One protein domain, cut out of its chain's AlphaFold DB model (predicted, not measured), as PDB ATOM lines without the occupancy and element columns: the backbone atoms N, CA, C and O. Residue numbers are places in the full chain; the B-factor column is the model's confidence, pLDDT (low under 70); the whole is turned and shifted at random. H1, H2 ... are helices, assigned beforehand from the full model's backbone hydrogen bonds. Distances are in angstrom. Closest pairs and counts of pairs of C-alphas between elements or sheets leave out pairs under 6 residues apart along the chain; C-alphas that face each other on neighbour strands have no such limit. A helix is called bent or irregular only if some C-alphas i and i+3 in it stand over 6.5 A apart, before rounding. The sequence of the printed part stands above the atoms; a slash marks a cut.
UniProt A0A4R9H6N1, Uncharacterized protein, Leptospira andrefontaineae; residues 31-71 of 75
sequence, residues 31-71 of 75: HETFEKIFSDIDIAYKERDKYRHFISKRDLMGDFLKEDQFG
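AT A GLANCE: This is residues 31 to 71 of the 75 residues of an uncharacterized protein of Leptospira andrefontaineae (UniProt A0A4R9H6N1). One long helix, H1, makes the length of the model, and a short helix, H2, stands off its far end, so that the two make a corner like an L. The helices come near each other at this corner and nowhere else, with residues 31 to 51 of H1 and residues 65 to 71 standing free. The printed part has 41 residues with two named helices, H1 then H2, and no named strand; the class is all helix. The whole is extended, with a radius of gyration of the C-alphas of 14.6 A, and flat, spanning 42 by 22 by 6 A.

IN THESE COORDINATES: H1 takes residues 31 to 57 and is 39.0 A long from first to last C-alpha. It begins at C-alpha 31, at (7.978, 33.767, 41.506), and ends at C-alpha 57, at (39.918, 11.505, 38.866). Residues 58 to 60 follow as the link. H2 takes residues 61 to 70 and is 14.0 A long, ending at C-alpha 70, at (33.995, 11.741, 17.176).

HOW THE PARTS SIT: H1 and H2 are joined by a tight link of 3 residues. They are close but not clearly touching, with 2 pairs of C-alphas within 8 A. Their closest C-alphas, those of Ile 55 and Met 61, are 5.7 A apart. Their lines stand at a steep tilt of 65 degrees, and they run opposite ways. Their centres are 21.8 A apart. In H1 and H2 every O i to N i+4 pair is within hydrogen-bond range, and neither helix is bent.

THE WHOLE: The two C-alphas farthest apart, those of His 31 and Gly 62, are 42.4 A from each other. The printed part has no cut, and its one link between helices is tight. The mean pLDDT of the printed part is 79.3, and one residue, Gly 71, is under 70.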
ATOM      1  N   HIS A  31       6.929  34.128  40.543       75.88
ATOM      2  CA  HIS A  31       7.978  33.767  41.506       75.88
ATOM      3  C   HIS A  31       8.252  32.252  41.534       75.88
ATOM      4  O   HIS A  31       9.402  31.835  41.540       75.88
ATOM      5  N   GLU A  32       7.206  31.427  41.458       80.50
ATOM      6  CA  GLU A  32       7.334  29.966  41.415       80.50
ATOM      7  C   GLU A  32       8.073  29.476  40.161       80.50
ATOM      8  O   GLU A  32       8.969  28.639  40.252       80.50
ATOM      9  N   THR A  33       7.740  30.027  38.987       75.94
ATOM     10  CA  THR A  33       8.428  29.674  37.735       75.94
ATOM     11  C   THR A  33       9.896  30.076  37.790       75.94
ATOM     12  O   THR A  33      10.758  29.327  37.340       75.94
ATOM     13  N   PHE A  34      10.188  31.228  38.387       76.25
ATOM     14  CA  PHE A  34      11.553  31.682  38.590       76.25
ATOM     15  C   PHE A  34      12.343  30.743  39.510       76.25
ATOM     16  O   PHE A  34      13.382  30.236  39.093       76.25
ATOM     17  N   GLU A  35      11.854  30.449  40.719       81.19
ATOM     18  CA  GLU A  35      12.558  29.545  41.643       81.19
ATOM     19  C   GLU A  35      12.767  28.156  41.027       81.19
ATOM     20  O   GLU A  35      13.844  27.577  41.175       81.19
ATOM     21  N   LYS A  36      11.784  27.650  40.272       82.50
ATOM     22  CA  LYS A  36      11.906  26.371  39.570       82.50
ATOM     23  C   LYS A  36      13.026  26.388  38.528       82.50
ATOM     24  O   LYS A  36      13.879  25.509  38.563       82.50
ATOM     25  N   ILE A  37      13.070  27.403  37.659       80.06
ATOM     26  CA  ILE A  37      14.141  27.551  36.658       80.06
ATOM     27  C   ILE A  37      15.509  27.558  37.349       80.06
ATOM     28  O   ILE A  37      16.422  26.860  36.918       80.06
ATOM     29  N   PHE A  38      15.656  28.302  38.446       79.38
ATOM     30  CA  PHE A  38      16.931  28.379  39.159       79.38
ATOM     31  C   PHE A  38      17.332  27.080  39.843       79.38
ATOM     32  O   PHE A  38      18.511  26.727  39.818       79.38
ATOM     33  N   SER A  39      16.369  26.359  40.410       84.56
ATOM     34  CA  SER A  39      16.604  25.031  40.967       84.56
ATOM     35  C   SER A  39      17.058  24.046  39.887       84.56
ATOM     36  O   SER A  39      18.032  23.326  40.093       84.56
ATOM     37  N   ASP A  40      16.395  24.036  38.727       79.81
ATOM     38  CA  ASP A  40      16.725  23.132  37.621       79.81
ATOM     39  C   ASP A  40      18.133  23.421  37.067       79.81
ATOM     40  O   ASP A  40      18.916  22.499  36.830       79.81
ATOM     41  N   ILE A  41      18.505  24.703  36.936       80.44
ATOM     42  CA  ILE A  41      19.862  25.098  36.528       80.44
ATOM     43  C   ILE A  41      20.891  24.658  37.584       80.44
ATOM     44  O   ILE A  41      21.926  24.101  37.221       80.44
ATOM     45  N   ASP A  42      20.633  24.867  38.879       81.88
ATOM     46  CA  ASP A  42      21.565  24.462  39.944       81.88
ATOM     47  C   ASP A  42      21.817  22.950  39.954       81.88
ATOM     48  O   ASP A  42      22.963  22.511  40.084       81.88
ATOM     49  N   ILE A  43      20.770  22.147  39.743       87.06
ATOM     50  CA  ILE A  43      20.883  20.689  39.622       87.06
ATOM     51  C   ILE A  43      21.780  20.318  38.436       87.06
ATOM     52  O   ILE A  43      22.732  19.558  38.616       87.06
ATOM     53  N   ALA A  44      21.545  20.901  37.257       80.12
ATOM     54  CA  ALA A  44      22.340  20.611  36.065       80.12
ATOM     55  C   ALA A  44      23.834  20.940  36.261       80.12
ATOM     56  O   ALA A  44      24.709  20.184  35.832       80.12
ATOM     57  N   TYR A  45      24.148  22.043  36.948       82.88
ATOM     58  CA  TYR A  45      25.533  22.414  37.257       82.88
ATOM     59  C   TYR A  45      26.186  21.449  38.253       82.88
ATOM     60  O   TYR A  45      27.325  21.028  38.035       82.88
ATOM     61  N   LYS A  46      25.456  21.029  39.293       85.25
ATOM     62  CA  LYS A  46      25.941  20.031  40.258       85.25
ATOM     63  C   LYS A  46      26.237  18.691  39.591       85.25
ATOM     64  O   LYS A  46      27.267  18.074  39.875       85.25
ATOM     65  N   GLU A  47      25.363  18.238  38.696       83.88
ATOM     66  CA  GLU A  47      25.574  17.003  37.941       83.88
ATOM     67  C   GLU A  47      26.791  17.107  37.025       83.88
ATOM     68  O   GLU A  47      27.674  16.246  37.076       83.88
ATOM     69  N   ARG A  48      26.906  18.197  36.256       84.31
ATOM     70  CA  ARG A  48      28.080  18.470  35.417       84.31
ATOM     71  C   ARG A  48      29.375  18.401  36.222       84.31
ATOM     72  O   ARG A  48      30.335  17.761  35.792       84.31
ATOM     73  N   ASP A  49      29.422  19.052  37.378       83.62
ATOM     74  CA  ASP A  49      30.638  19.129  38.185       83.62
ATOM     75  C   ASP A  49      31.001  17.768  38.796       83.62
ATOM     76  O   ASP A  49      32.181  17.408  38.853       83.62
ATOM     77  N   LYS A  50      30.001  16.947  39.137       85.69
ATOM     78  CA  LYS A  50      30.203  15.543  39.518       85.69
ATOM     79  C   LYS A  50      30.832  14.731  38.380       85.69
ATOM     80  O   LYS A  50      31.783  13.989  38.632       85.69
ATOM     81  N   TYR A  51      30.350  14.877  37.144       82.94
ATOM     82  CA  TYR A  51      30.926  14.183  35.985       82.94
ATOM     83  C   TYR A  51      32.346  14.654  35.676       82.94
ATOM     84  O   TYR A  51      33.240  13.827  35.511       82.94
ATOM     85  N   ARG A  52      32.595  15.967  35.697       79.50
ATOM     86  CA  ARG A  52      33.944  16.527  35.520       79.50
ATOM     87  C   ARG A  52      34.921  15.994  36.558       79.50
ATOM     88  O   ARG A  52      36.033  15.602  36.211       79.50
ATOM     89  N   HIS A  53      34.499  15.928  37.821       82.00
ATOM     90  CA  HIS A  53      35.323  15.359  38.880       82.00
ATOM     91  C   HIS A  53      35.607  13.867  38.651       82.00
ATOM     92  O   HIS A  53      36.738  13.423  38.836       82.00
ATOM     93  N   PHE A  54      34.608  13.092  38.218       79.94
ATOM     94  CA  PHE A  54      34.777  11.676  37.893       79.94
ATOM     95  C   PHE A  54      35.771  11.453  36.743       79.94
ATOM     96  O   PHE A  54      36.697  10.653  36.896       79.94
ATOM     97  N   ILE A  55      35.610  12.189  35.639       80.81
ATOM     98  CA  ILE A  55      36.482  12.124  34.456       80.81
ATOM     99  C   ILE A  55      37.918  12.487  34.844       80.81
ATOM    100  O   ILE A  55      38.842  11.724  34.572       80.81
ATOM    101  N   SER A  56      38.100  13.603  35.561       78.62
ATOM    102  CA  SER A  56      39.419  14.059  36.013       78.62
ATOM    103  C   SER A  56      40.094  13.060  36.955       78.62
ATOM    104  O   SER A  56      41.277  12.776  36.793       78.62
ATOM    105  N   LYS A  57      39.359  12.475  37.911       80.38
ATOM    106  CA  LYS A  57      39.918  11.505  38.866       80.38
ATOM    107  C   LYS A  57      40.407  10.220  38.194       80.38
ATOM    108  O   LYS A  57      41.278   9.548  38.740       80.38
ATOM    109  N   ARG A  58      39.814   9.842  37.061       78.62
ATOM    110  CA  ARG A  58      40.140   8.607  36.340       78.62
ATOM    111  C   ARG A  58      41.017   8.817  35.105       78.62
ATOM    112  O   ARG A  58      41.220   7.858  34.377       78.62
ATOM    113  N   ASP A  59      41.519  10.035  34.892       77.69
ATOM    114  CA  ASP A  59      42.282  10.431  33.697       77.69
ATOM    115  C   ASP A  59      41.551  10.130  32.371       77.69
ATOM    116  O   ASP A  59      42.150   9.952  31.317       77.69
ATOM    117  N   LEU A  60      40.215  10.111  32.410       78.62
ATOM    118  CA  LEU A  60      39.359   9.803  31.256       78.62
ATOM    119  C   LEU A  60      39.125  11.030  30.369       78.62
ATOM    120  O   LEU A  60      38.224  11.037  29.537       78.62
ATOM    121  N   MET A  61      39.885  12.108  30.572       77.50
ATOM    122  CA  MET A  61      39.676  13.358  29.843       77.50
ATOM    123  C   MET A  61      39.942  13.170  28.350       77.50
ATOM    124  O   MET A  61      39.201  13.691  27.526       77.50
ATOM    125  N   GLY A  62      40.972  12.393  28.002       75.44
ATOM    126  CA  GLY A  62      41.269  12.055  26.612       75.44
ATOM    127  C   GLY A  62      40.183  11.197  25.967       75.44
ATOM    128  O   GLY A  62      39.840  11.434  24.813       75.44
ATOM    129  N   ASP A  63      39.619  10.244  26.711       77.44
ATOM    130  CA  ASP A  63      38.558   9.359  26.218       77.44
ATOM    131  C   ASP A  63      37.244  10.121  26.036       77.44
ATOM    132  O   ASP A  63      36.630  10.034  24.979       77.44
ATOM    133  N   PHE A  64      36.883  10.978  26.997       75.12
ATOM    134  CA  PHE A  64      35.736  11.876  26.871       75.12
ATOM    135  C   PHE A  64      35.882  12.831  25.679       75.12
ATOM    136  O   PHE A  64      34.937  13.004  24.923       75.12
ATOM    137  N   LEU A  65      37.058  13.439  25.476       75.88
ATOM    138  CA  LEU A  65      37.294  14.331  24.332       75.88
ATOM    139  C   LEU A  65      37.212  13.593  22.992       75.88
ATOM    140  O   LEU A  65      36.765  14.178  22.010       75.88
ATOM    141  N   LYS A  66      37.630  12.323  22.941       74.88
ATOM    142  CA  LYS A  66      37.461  11.486  21.750       74.88
ATOM    143  C   LYS A  66      35.989  11.159  21.506       74.88
ATOM    144  O   LYS A  66      35.527  11.348  20.388       74.88
ATOM    145  N   GLU A  67      35.250  10.726  22.524       77.69
ATOM    146  CA  GLU A  67      33.807  10.468  22.408       77.69
ATOM    147  C   GLU A  67      33.020  11.733  22.031       77.69
ATOM    148  O   GLU A  67      32.126  11.663  21.198       77.69
ATOM    149  N   ASP A  68      33.362  12.902  22.578       75.00
ATOM    150  CA  ASP A  68      32.700  14.179  22.267       75.00
ATOM    151  C   ASP A  68      33.008  14.660  20.840       75.00
ATOM    152  O   ASP A  68      32.124  15.119  20.119       75.00
ATOM    153  N   GLN A  69      34.266  14.526  20.403       71.81
ATOM    154  CA  GLN A  69      34.697  14.982  19.082       71.81
ATOM    155  C   GLN A  69      34.252  14.050  17.955       71.81
ATOM    156  O   GLN A  69      33.945  14.522  16.858       71.81
ATOM    157  N   PHE A  70      34.263  12.742  18.201       76.12
ATOM    158  CA  PHE A  70      33.995  11.741  17.176       76.12
ATOM    159  C   PHE A  70      32.615  11.102  17.315       76.12
ATOM    160  O   PHE A  70      32.134  10.565  16.326       76.12
ATOM    161  N   GLY A  71      31.927  11.212  18.458       63.28
ATOM    162  CA  GLY A  71      30.644  10.539  18.699       63.28
ATOM    163  C   GLY A  71      30.728   9.024  18.484       63.28
ATOM    164  O   GLY A  71      31.799   8.482  18.226       63.28
TER     165      GLY A  71